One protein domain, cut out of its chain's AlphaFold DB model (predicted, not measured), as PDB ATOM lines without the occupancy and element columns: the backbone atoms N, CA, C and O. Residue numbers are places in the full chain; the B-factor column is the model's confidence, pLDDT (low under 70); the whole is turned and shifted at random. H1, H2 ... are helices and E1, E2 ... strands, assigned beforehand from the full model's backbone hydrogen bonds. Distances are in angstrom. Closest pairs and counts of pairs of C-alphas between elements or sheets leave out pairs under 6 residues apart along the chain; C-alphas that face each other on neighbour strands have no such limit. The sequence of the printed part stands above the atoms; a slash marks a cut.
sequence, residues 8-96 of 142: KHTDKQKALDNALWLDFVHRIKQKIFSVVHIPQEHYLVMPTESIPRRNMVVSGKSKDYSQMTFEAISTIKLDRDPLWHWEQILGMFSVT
ATOM      1  N   LYS A   8       9.421  26.400  55.248       92.12
ATOM      2  CA  LYS A   8       8.524  27.174  54.390       92.12
ATOM      3  C   LYS A   8       9.245  28.419  53.889       92.12
ATOM      4  O   LYS A   8       9.785  29.173  54.688       92.12
ATOM      5  N   HIS A   9       9.187  28.653  52.582       92.12
ATOM      6  CA  HIS A   9       9.793  29.806  51.915       92.12
ATOM      7  C   HIS A   9       8.806  30.429  50.934       92.12
ATOM      8  O   HIS A   9       8.070  29.719  50.255       92.12
ATOM      9  N   THR A  10       8.783  31.753  50.825       91.25
ATOM     10  CA  THR A  10       7.983  32.453  49.804       91.25
ATOM     11  C   THR A  10       8.727  32.583  48.478       91.25
ATOM     12  O   THR A  10       8.098  32.661  47.429       91.25
ATOM     13  N   ASP A  11      10.061  32.568  48.515       90.88
ATOM     14  CA  ASP A  11      10.911  32.610  47.331       90.88
ATOM     15  C   ASP A  11      11.324  31.201  46.879       90.88
ATOM     16  O   ASP A  11      11.779  30.368  47.672       90.88
ATOM     17  N   LYS A  12      11.184  30.942  45.575       90.06
ATOM     18  CA  LYS A  12      11.516  29.647  44.972       90.06
ATOM     19  C   LYS A  12      13.006  29.355  45.082       90.06
ATOM     20  O   LYS A  12      13.394  28.211  45.317       90.06
ATOM     21  N   GLN A  13      13.841  30.365  44.853       90.44
ATOM     22  CA  GLN A  13      15.278  30.171  44.772       90.44
ATOM     23  C   GLN A  13      15.878  29.874  46.149       90.44
ATOM     24  O   GLN A  13      16.677  28.946  46.269       90.44
ATOM     25  N   LYS A  14      15.409  30.566  47.184       92.56
ATOM     26  CA  LYS A  14      15.714  30.306  48.590       92.56
ATOM     27  C   LYS A  14      15.272  28.910  49.017       92.56
ATOM     28  O   LYS A  14      16.034  28.204  49.669       92.56
ATOM     29  N   ALA A  15      14.085  28.464  48.600       92.50
ATOM     30  CA  ALA A  15      13.638  27.095  48.867       92.50
ATOM     31  C   ALA A  15      14.587  26.048  48.258       92.50
ATOM     32  O   ALA A  15      14.919  25.062  48.914       92.50
ATOM     33  N   LEU A  16      15.049  26.276  47.025       91.56
ATOM     34  CA  LEU A  16      16.009  25.399  46.345       91.56
ATOM     35  C   LEU A  16      17.385  25.409  47.023       91.56
ATOM     36  O   LEU A  16      17.958  24.343  47.226       91.56
ATOM     37  N   ASP A  17      17.894  26.582  47.400       93.06
ATOM     38  CA  ASP A  17      19.174  26.707  48.108       93.06
ATOM     39  C   ASP A  17      19.110  26.029  49.487       93.06
ATOM     40  O   ASP A  17      20.043  25.339  49.895       93.06
ATOM     41  N   ASN A  18      17.973  26.138  50.180       93.88
ATOM     42  CA  ASN A  18      17.748  25.443  51.442       93.88
ATOM     43  C   ASN A  18      17.688  23.920  51.265       93.88
ATOM     44  O   ASN A  18      18.285  23.198  52.054       93.88
ATOM     45  N   ALA A  19      17.003  23.424  50.230       92.56
ATOM     46  CA  ALA A  19      16.971  21.993  49.930       92.56
ATOM     47  C   ALA A  19      18.382  21.446  49.663       92.56
ATOM     48  O   ALA A  19      18.764  20.441  50.253       92.56
ATOM     49  N   LEU A  20      19.188  22.155  48.864       92.56
ATOM     50  CA  LEU A  20      20.569  21.761  48.576       92.56
ATOM     51  C   LEU A  20      21.458  21.778  49.830       92.56
ATOM     52  O   LEU A  20      22.300  20.899  50.015       92.56
ATOM     53  N   TRP A  21      21.264  22.757  50.716       93.81
ATOM     54  CA  TRP A  21      21.946  22.778  52.009       93.81
ATOM     55  C   TRP A  21      21.561  21.582  52.882       93.81
ATOM     56  O   TRP A  21      22.439  20.954  53.473       93.81
ATOM     57  N   LEU A  22      20.270  21.241  52.939       93.06
ATOM     58  CA  LEU A  22      19.785  20.080  53.684       93.06
ATOM     59  C   LEU A  22      20.343  18.766  53.112       93.06
ATOM     60  O   LEU A  22      20.812  17.930  53.886       93.06
ATOM     61  N   ASP A  23      20.410  18.622  51.787       92.00
ATOM     62  CA  ASP A  23      21.092  17.494  51.133       92.00
ATOM     63  C   ASP A  23      22.556  17.395  51.584       92.00
ATOM     64  O   ASP A  23      23.022  16.327  51.989       92.00
ATOM     65  N   PHE A  24      23.284  18.517  51.584       92.69
ATOM     66  CA  PHE A  24      24.686  18.553  51.997       92.69
ATOM     67  C   PHE A  24      24.872  18.163  53.469       92.69
ATOM     68  O   PHE A  24      25.712  17.313  53.779       92.69
ATOM     69  N   VAL A  25      24.105  18.735  54.402       92.88
ATOM     70  CA  VAL A  25      24.280  18.442  55.841       92.88
ATOM     71  C   VAL A  25      23.782  17.047  56.228       92.88
ATOM     72  O   VAL A  25      24.321  16.456  57.163       92.88
ATOM     73  N   HIS A  26      22.822  16.480  55.490       91.62
ATOM     74  CA  HIS A  26      22.308  15.127  55.716       91.62
ATOM     75  C   HIS A  26      22.922  14.053  54.795       91.62
ATOM     76  O   HIS A  26      22.484  12.900  54.842       91.62
ATOM     77  N   ARG A  27      23.978  14.377  54.031       92.19
ATOM     78  CA  ARG A  27      24.629  13.481  53.047       92.19
ATOM     79  C   ARG A  27      25.019  12.101  53.583       92.19
ATOM     80  O   ARG A  27      24.845  11.106  52.890       92.19
ATOM     81  N   ILE A  28      25.464  12.015  54.841       92.31
ATOM     82  CA  ILE A  28      25.852  10.746  55.491       92.31
ATOM     83  C   ILE A  28      24.655   9.793  55.601       92.31
ATOM     84  O   ILE A  28      24.796   8.587  55.430       92.31
ATOM     85  N   LYS A  29      23.464  10.341  55.869       91.25
ATOM     86  CA  LYS A  29      22.208   9.584  55.959       91.25
ATOM     87  C   LYS A  29      21.555   9.370  54.590       91.25
ATOM     88  O   LYS A  29      20.478   8.789  54.544       91.25
ATOM     89  N   GLN A  30      22.166   9.871  53.510       89.06
ATOM     90  CA  GLN A  30      21.646   9.811  52.139       89.06
ATOM     91  C   GLN A  30      20.205  10.337  52.012       89.06
ATOM     92  O   GLN A  30      19.444   9.895  51.153       89.06
ATOM     93  N   LYS A  31      19.819  11.284  52.879       89.69
ATOM     94  CA  LYS A  31      18.523  11.954  52.773       89.69
ATOM     95  C   LYS A  31      18.567  12.939  51.612       89.69
ATOM     96  O   LYS A  31      19.543  13.670  51.467       89.69
ATOM     97  N   ILE A  32      17.488  12.954  50.838       90.12
ATOM     98  CA  ILE A  32      17.269  13.900  49.748       90.12
ATOM     99  C   ILE A  32      16.076  14.766  50.127       90.12
ATOM    100  O   ILE A  32      15.040  14.256  50.568       90.12
ATOM    101  N   PHE A  33      16.228  16.066  49.954       91.50
ATOM    102  CA  PHE A  33      15.222  17.080  50.187       91.50
ATOM    103  C   PHE A  33      14.725  17.618  48.849       91.50
ATOM    104  O   PHE A  33      15.401  17.630  47.821       91.50
ATOM    105  N   SER A  34      13.464  18.018  48.817       90.50
ATOM    106  CA  SER A  34      12.813  18.474  47.595       90.50
ATOM    107  C   SER A  34      11.883  19.631  47.881       90.50
ATOM    108  O   SER A  34      11.378  19.784  48.995       90.50
ATOM    109  N   VAL A  35      11.667  20.448  46.851       90.50
ATOM    110  CA  VAL A  35      10.799  21.615  46.933       90.50
ATOM    111  C   VAL A  35       9.438  21.266  46.345       90.50
ATOM    112  O   VAL A  35       9.317  20.910  45.171       90.50
ATOM    113  N   VAL A  36       8.399  21.395  47.159       88.94
ATOM    114  CA  VAL A  36       7.003  21.276  46.740       88.94
ATOM    115  C   VAL A  36       6.425  22.679  46.628       88.94
ATOM    116  O   VAL A  36       6.456  23.455  47.581       88.94
ATOM    117  N   HIS A  37       5.901  23.013  45.453       87.31
ATOM    118  CA  HIS A  37       5.183  24.266  45.258       87.31
ATOM    119  C   HIS A  37       3.721  24.083  45.667       87.31
ATOM    120  O   HIS A  37       3.018  23.262  45.076       87.31
ATOM    121  N   ILE A  38       3.266  24.856  46.654       83.19
ATOM    122  CA  ILE A  38       1.850  24.962  47.004       83.19
ATOM    123  C   ILE A  38       1.292  26.183  46.268       83.19
ATOM    124  O   ILE A  38       1.711  27.306  46.571       83.19
ATOM    125  N   PRO A  39       0.377  25.992  45.296       78.62
ATOM    126  CA  PRO A  39      -0.190  27.097  44.537       78.62
ATOM    127  C   PRO A  39      -0.739  28.188  45.457       78.62
ATOM    128  O   PRO A  39      -1.425  27.883  46.425       78.62
ATOM    129  N   GLN A  40      -0.458  29.451  45.120       71.06
ATOM    130  CA  GLN A  40      -0.966  30.649  45.809       71.06
ATOM    131  C   GLN A  40      -0.464  30.856  47.245       71.06
ATOM    132  O   GLN A  40      -0.861  31.835  47.872       71.06
ATOM    133  N   GLU A  41       0.439  30.012  47.750       76.69
ATOM    134  CA  GLU A  41       1.005  30.218  49.077       76.69
ATOM    135  C   GLU A  41       2.531  30.318  49.084       76.69
ATOM    136  O   GLU A  41       3.085  31.402  49.251       76.69
ATOM    137  N   HIS A  42       3.219  29.179  49.010       88.25
ATOM    138  CA  HIS A  42       4.621  29.078  49.386       88.25
ATOM    139  C   HIS A  42       5.283  27.820  48.816       88.25
ATOM    140  O   HIS A  42       4.639  26.906  48.295       88.25
ATOM    141  N   TYR A  43       6.600  27.774  48.949       90.44
ATOM    142  CA  TYR A  43       7.437  26.622  48.678       90.44
ATOM    143  C   TYR A  43       7.736  25.896  49.989       90.44
ATOM    144  O   TYR A  43       8.203  26.504  50.954       90.44
ATOM    145  N   LEU A  44       7.469  24.595  50.020       91.31
ATOM    146  CA  LEU A  44       7.843  23.721  51.125       91.31
ATOM    147  C   LEU A  44       9.085  22.922  50.765       91.31
ATOM    148  O   LEU A  44       9.129  22.278  49.721       91.31
ATOM    149  N   VAL A  45      10.062  22.929  51.661       92.12
ATOM    150  CA  VAL A  45      11.225  22.045  51.632       92.12
ATOM    151  C   VAL A  45      10.961  20.909  52.607       92.12
ATOM    152  O   VAL A  45      10.613  21.171  53.758       92.12
ATOM    153  N   MET A  46      11.091  19.669  52.143       91.25
ATOM    154  CA  MET A  46      10.876  18.465  52.952       91.25
ATOM    155  C   MET A  46      11.633  17.258  52.385       91.25
ATOM    156  O   MET A  46      12.011  17.297  51.207       91.25
ATOM    157  N   PRO A  47      11.831  16.176  53.165       91.06
ATOM    158  CA  PRO A  47      12.404  14.938  52.649       91.06
ATOM    159  C   PRO A  47      11.574  14.404  51.479       91.06
ATOM    160  O   PRO A  47      10.346  14.332  51.563       91.06
ATOM    161  N   THR A  48      12.226  13.991  50.394       88.69
ATOM    162  CA  THR A  48      11.555  13.505  49.178       88.69
ATOM    163  C   THR A  48      10.635  12.315  49.462       88.69
ATOM    164  O   THR A  48       9.553  12.221  48.889       88.69
ATOM    165  N   GLU A  49      11.021  11.438  50.390       87.06
ATOM    166  CA  GLU A  49      10.222  10.285  50.835       87.06
ATOM    167  C   GLU A  49       8.904  10.670  51.526       87.06
ATOM    168  O   GLU A  49       7.957   9.888  51.530       87.06
ATOM    169  N   SER A  50       8.828  11.884  52.080       87.56
ATOM    170  CA  SER A  50       7.640  12.407  52.763       87.56
ATOM    171  C   SER A  50       6.654  13.089  51.805       87.56
ATOM    172  O   SER A  50       5.576  13.504  52.231       87.56
ATOM    173  N   ILE A  51       6.990  13.220  50.514       83.75
ATOM    174  CA  ILE A  51       6.136  13.886  49.527       83.75
ATOM    175  C   ILE A  51       4.976  12.958  49.122       83.75
ATOM    176  O   ILE A  51       5.205  11.865  48.596       83.75
ATOM    177  N   PRO A  52       3.711  13.397  49.263       79.00
ATOM    178  CA  PRO A  52       2.575  12.654  48.732       79.00
ATOM    179  C   PRO A  52       2.690  12.480  47.209       79.00
ATOM    180  O   PRO A  52       2.903  13.453  46.488       79.00
ATOM    181  N   ARG A  53       2.457  11.260  46.697       67.25
ATOM    182  CA  ARG A  53       2.612  10.871  45.270       67.25
ATOM    183  C   ARG A  53       1.881  11.752  44.232       67.25
ATOM    184  O   ARG A  53       2.083  11.556  43.041       67.25
ATOM    185  N   ARG A  54       1.002  12.669  44.653       60.31
ATOM    186  CA  ARG A  54       0.163  13.521  43.787       60.31
ATOM    187  C   ARG A  54       0.681  14.957  43.608       60.31
ATOM    188  O   ARG A  54       0.064  15.708  42.861       60.31
ATOM    189  N   ASN A  55       1.776  15.346  44.261       64.19
ATOM    190  CA  ASN A  55       2.268  16.727  44.221       64.19
ATOM    191  C   ASN A  55       3.334  16.935  43.130       64.19
ATOM    192  O   ASN A  55       4.176  16.067  42.902       64.19
ATOM    193  N   MET A  56       3.323  18.105  42.471       61.19
ATOM    194  CA  MET A  56       4.387  18.516  41.544       61.19
ATOM    195  C   MET A  56       5.690  18.738  42.322       61.19
ATOM    196  O   MET A  56       5.813  19.688  43.095       61.19
ATOM    197  N   VAL A  57       6.660  17.851  42.106       63.94
ATOM    198  CA  VAL A  57       7.995  17.930  42.704       63.94
ATOM    199  C   VAL A  57       8.874  18.829  41.846       63.94
ATOM    200  O   VAL A  57       9.108  18.538  40.672       63.94
ATOM    201  N   VAL A  58       9.415  19.892  42.434       63.09
ATOM    202  CA  VAL A  58      10.591  20.566  41.883       63.09
ATOM    203  C   VAL A  58      11.792  19.945  42.586       63.09
ATOM    204  O   VAL A  58      12.112  20.292  43.723       63.09
ATOM    205  N   SER A  59      12.425  18.957  41.947       59.06
ATOM    206  CA  SER A  59      13.619  18.341  42.530       59.06
ATOM    207  C   SER A  59      14.738  19.377  42.563       59.06
ATOM    208  O   SER A  59      15.041  19.975  41.523       59.06
ATOM    209  N   GLY A  60      15.379  19.542  43.717       53.03
ATOM    210  CA  GLY A  60      16.638  20.267  43.837       53.03
ATOM    211  C   GLY A  60      17.752  19.473  43.164       53.03
ATOM    212  O   GLY A  60      18.556  18.839  43.828       53.03
ATOM    213  N   LYS A  61      17.794  19.433  41.828       56.19
ATOM    214  CA  LYS A  61      19.011  18.967  41.156       56.19
ATOM    215  C   LYS A  61      20.144  19.924  41.517       56.19
ATOM    216  O   LYS A  61      19.908  21.126  41.628       56.19
ATOM    217  N   SER A  62      21.343  19.356  41.664       56.47
ATOM    218  CA  SER A  62      22.611  20.051  41.905       56.47
ATOM    219  C   SER A  62      22.633  21.426  41.237       56.47
ATOM    220  O   SER A  62      22.651  21.520  40.008       56.47
ATOM    221  N   LYS A  63      22.616  22.483  42.050       69.62
ATOM    222  CA  LYS A  63      22.797  23.849  41.572       69.62
ATOM    223  C   LYS A  63      24.296  24.097  41.461       69.62
ATOM    224  O   LYS A  63      25.019  23.982  42.444       69.62
ATOM    225  N   ASP A  64      24.755  24.412  40.258       80.44
ATOM    226  CA  ASP A  64      26.117  24.884  40.054       80.44
ATOM    227  C   ASP A  64      26.179  26.380  40.392       80.44
ATOM    228  O   ASP A  64      25.676  27.228  39.651       80.44
ATOM    229  N   TYR A  65      26.764  26.703  41.545       90.12
ATOM    230  CA  TYR A  65      26.936  28.086  41.987       90.12
ATOM    231  C   TYR A  65      28.057  28.831  41.255       90.12
ATOM    232  O   TYR A  65      28.149  30.048  41.410       90.12
ATOM    233  N   SER A  66      28.865  28.159  40.424       88.06
ATOM    234  CA  SER A  66      29.908  28.825  39.629       88.06
ATOM    235  C   SER A  66      29.338  29.853  38.643       88.06
ATOM    236  O   SER A  66      30.039  30.781  38.251       88.06
ATOM    237  N   GLN A  67      28.056  29.718  38.284       87.88
ATOM    238  CA  GLN A  67      27.335  30.604  37.365       87.88
ATOM    239  C   GLN A  67      26.424  31.616  38.086       87.88
ATOM    240  O   GLN A  67      25.534  32.205  37.469       87.88
ATOM    241  N   MET A  68      26.585  31.806  39.401       90.25
ATOM    242  CA  MET A  68      25.764  32.746  40.168       90.25
ATOM    243  C   MET A  68      25.991  34.194  39.697       90.25
ATOM    244  O   MET A  68      27.118  34.680  39.652       90.25
ATOM    245  N   THR A  69      24.908  34.904  39.372       93.69
ATOM    246  CA  THR A  69      24.965  36.302  38.916       93.69
ATOM    247  C   THR A  69      25.083  37.288  40.083       93.69
ATOM    248  O   THR A  69      24.678  36.995  41.209       93.69
ATOM    249  N   PHE A  70      25.565  38.509  39.815       94.31
ATOM    250  CA  PHE A  70      25.579  39.589  40.816       94.31
ATOM    251  C   PHE A  70      24.183  39.952  41.338       94.31
ATOM    252  O   PHE A  70      24.043  40.322  42.503       94.31
ATOM    253  N   GLU A  71      23.152  39.827  40.501       94.50
ATOM    254  CA  GLU A  71      21.760  40.010  40.915       94.50
ATOM    255  C   GLU A  71      21.348  38.941  41.932       94.50
ATOM    256  O   GLU A  71      20.851  39.282  43.002       94.50
ATOM    257  N   ALA A  72      21.649  37.664  41.668       92.38
ATOM    258  CA  ALA A  72      21.374  36.583  42.611       92.38
ATOM    259  C   ALA A  72      22.111  36.783  43.949       92.38
ATOM    260  O   ALA A  72      21.504  36.630  45.009       92.38
ATOM    261  N   ILE A  73      23.384  37.199  43.912       94.44
ATOM    262  CA  ILE A  73      24.154  37.545  45.119       94.44
ATOM    263  C   ILE A  73      23.475  38.690  45.880       94.44
ATOM    264  O   ILE A  73      23.344  38.633  47.102       94.44
ATOM    265  N   SER A  74      23.033  39.730  45.171       94.62
ATOM    266  CA  SER A  74      22.372  40.890  45.780       94.62
ATOM    267  C   SER A  74      21.054  40.503  46.445       94.62
ATOM    268  O   SER A  74      20.801  40.932  47.568       94.62
ATOM    269  N   THR A  75      20.257  39.639  45.812       94.00
ATOM    270  CA  THR A  75      19.019  39.098  46.391       94.00
ATOM    271  C   THR A  75      19.286  38.360  47.701       94.00
ATOM    272  O   THR A  75      18.594  38.611  48.681       94.00
ATOM    273  N   ILE A  76      20.322  37.513  47.757       94.56
ATOM    274  CA  ILE A  76      20.703  36.803  48.990       94.56
ATOM    275  C   ILE A  76      21.160  37.796  50.071       94.56
ATOM    276  O   ILE A  76      20.773  37.665  51.229       94.56
ATOM    277  N   LYS A  77      21.954  38.814  49.710       94.12
ATOM    278  CA  LYS A  77      22.453  39.829  50.659       94.12
ATOM    279  C   LYS A  77      21.355  40.717  51.248       94.12
ATOM    280  O   LYS A  77      21.535  41.235  52.345       94.12
ATOM    281  N   LEU A  78      20.280  40.956  50.500       94.19
ATOM    282  CA  LEU A  78      19.156  41.798  50.921       94.19
ATOM    283  C   LEU A  78      18.047  41.007  51.627       94.19
ATOM    284  O   LEU A  78      17.079  41.610  52.099       94.19
ATOM    285  N   ASP A  79      18.174  39.681  51.698       94.25
ATOM    286  CA  ASP A  79      17.260  38.838  52.455       94.25
ATOM    287  C   ASP A  79      17.312  39.221  53.939       94.25
ATOM    288  O   ASP A  79      18.376  39.287  54.551       94.25
ATOM    289  N   ARG A  80      16.141  39.500  54.520       93.38
ATOM    290  CA  ARG A  80      16.016  39.876  55.936       93.38
ATOM    291  C   ARG A  80      16.165  38.683  56.877       93.38
ATOM    292  O   ARG A  80      16.372  38.893  58.066       93.38
ATOM    293  N   ASP A  81      16.017  37.472  56.353       93.81
ATOM    294  CA  ASP A  81      16.125  36.211  57.084       93.81
ATOM    295  C   ASP A  81      16.962  35.220  56.254       93.81
ATOM    296  O   ASP A  81      16.426  34.252  55.710       93.81
ATOM    297  N   PRO A  82      18.257  35.500  56.024       93.75
ATOM    298  CA  PRO A  82      19.070  34.716  55.106       93.75
ATOM    299  C   PRO A  82      19.212  33.266  55.580       93.75
ATOM    300  O   PRO A  82      19.229  32.965  56.772       93.75
ATOM    301  N   LEU A  83      19.385  32.339  54.635       95.25
ATOM    302  CA  LEU A  83      19.760  30.973  54.999       95.25
ATOM    303  C   LEU A  83      21.114  30.995  55.715       95.25
ATOM    304  O   LEU A  83      22.062  31.602  55.218       95.25
ATOM    305  N   TRP A  84      21.214  30.269  56.830       94.38
ATOM    306  CA  TRP A  84      22.398  30.245  57.697       94.38
ATOM    307  C   TRP A  84      23.725  30.127  56.932       94.38
ATOM    308  O   TRP A  84      24.649  30.901  57.152       94.38
ATOM    309  N   HIS A  85      23.836  29.177  55.999       95.06
ATOM    310  CA  HIS A  85      25.079  28.970  55.254       95.06
ATOM    311  C   HIS A  85      25.447  30.177  54.378       95.06
ATOM    312  O   HIS A  85      26.625  30.515  54.284       95.06
ATOM    313  N   TRP A  86      24.464  30.861  53.786       96.19
ATOM    314  CA  TRP A  86      24.712  32.082  53.024       96.19
ATOM    315  C   TRP A  86      25.109  33.247  53.910       96.19
ATOM    316  O   TRP A  86      26.035  33.973  53.558       96.19
ATOM    317  N   GLU A  87      24.463  33.395  55.065       96.56
ATOM    318  CA  GLU A  87      24.851  34.391  56.062       96.56
ATOM    319  C   GLU A  87      26.314  34.201  56.481       96.56
ATOM    320  O   GLU A  87      27.090  35.155  56.458       96.56
ATOM    321  N   GLN A  88      26.731  32.963  56.768       97.00
ATOM    322  CA  GLN A  88      28.119  32.661  57.126       97.00
ATOM    323  C   GLN A  88      29.090  32.942  55.970       97.00
ATOM    324  O   GLN A  88      30.117  33.592  56.176       97.00
ATOM    325  N   ILE A  89      28.770  32.496  54.749       96.12
ATOM    326  CA  ILE A  89      29.623  32.706  53.569       96.12
ATOM    327  C   ILE A  89      29.806  34.197  53.285       96.12
ATOM    328  O   ILE A  89      30.934  34.669  53.148       96.12
ATOM    329  N   LEU A  90      28.712  34.952  53.222       96.06
ATOM    330  CA  LEU A  90      28.744  36.383  52.928       96.06
ATOM    331  C   LEU A  90      29.327  37.187  54.091       96.06
ATOM    332  O   LEU A  90      30.008  38.188  53.857       96.06
ATOM    333  N   GLY A  91      29.106  36.741  55.327       96.56
ATOM    334  CA  GLY A  91      29.667  37.332  56.536       96.56
ATOM    335  C   GLY A  91      31.193  37.350  56.519       96.56
ATOM    336  O   GLY A  91      31.772  38.404  56.779       96.56
ATOM    337  N   MET A  92      31.841  36.247  56.110       96.06
ATOM    338  CA  MET A  92      33.308  36.175  55.981       96.06
ATOM    339  C   MET A  92      33.871  37.311  55.114       96.06
ATOM    340  O   MET A  92      34.840  37.965  55.495       96.06
ATOM    341  N   PHE A  93      33.241  37.595  53.972       96.38
ATOM    342  CA  PHE A  93      33.695  38.659  53.072       96.38
ATOM    343  C   PHE A  93      33.244  40.054  53.515       96.38
ATOM    344  O   PHE A  93      33.957  41.021  53.269       96.38
ATOM    345  N   SER A  94      32.092  40.178  54.178       95.56
ATOM    346  CA  SER A  94      31.517  41.480  54.558       95.56
ATOM    347  C   SER A  94      32.307  42.195  55.652       95.56
ATOM    348  O   SER A  94      32.280  43.421  55.712       95.56
ATOM    349  N   VAL A  95      33.011  41.445  56.502       97.00
ATOM    350  CA  VAL A  95      33.879  42.000  57.558       97.00
ATOM    351  C   VAL A  95      35.346  42.115  57.137       97.00
ATOM    352  O   VAL A  95      36.162  42.628  57.898       97.00
ATOM    353  N   THR A  96      35.701  41.617  55.950       97.56
ATOM    354  CA  THR A  96      37.075  41.658  55.439       97.56
ATOM    355  C   THR A  96      37.390  43.045  54.879       97.56
ATOM    356  O   THR A  96      36.575  43.643  54.179       97.56
TER     357      THR A  96
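What this domain is: This is residues 8 to 96 of the 142 residues of an uncharacterized protein of Flavobacteriaceae bacterium (UniProt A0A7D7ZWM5). H1 lies along one face of a small antiparallel sheet, E2 E1 E3, as two layers, a helix over a sheet; beyond H1, H2 and H3 make a loosely attached corner. The printed part has 89 residues, in the order H1 E1 E2 E3 H2 H3, mixed in class. It is compact, radius of gyration of the C-alphas 13.9 A, spanning 47 by 34 by 22 A.

How they stand to each other: H1, residues 12 to 25, is over E1, residues 33 to 38, at a height over the sheet of 8.4 A; their closest C-alphas, Ala 19 and Phe 33, are 5.2 A apart. E1 and E2, residues 42 to 47, form a hairpin, N 36 to O 44 2.8 A. E3, residues 57 to 59, pairs antiparallel with E1, N 58 to O 35 2.9 A. H3, residues 84 to 94, is close but not clearly touching H2, residues 70 to 78, about perpendicular at 74 degrees; their closest C-alphas, Ile 76 and Trp 86, are 7.4 A apart. Every O i to N i+4 pair is within hydrogen-bond range in H1 and H2, 6 of 7 in H3.

Where its parts are: H1, 20.2 A long, begins at C-alpha 12 (11.516, 29.647, 44.972). H3, 14.8 A, ends at C-alpha 94 (31.517, 41.480, 54.558).

The domain as a whole: The printed part has no cut and no long link. Residues 53 to 63 have pLDDT under 70.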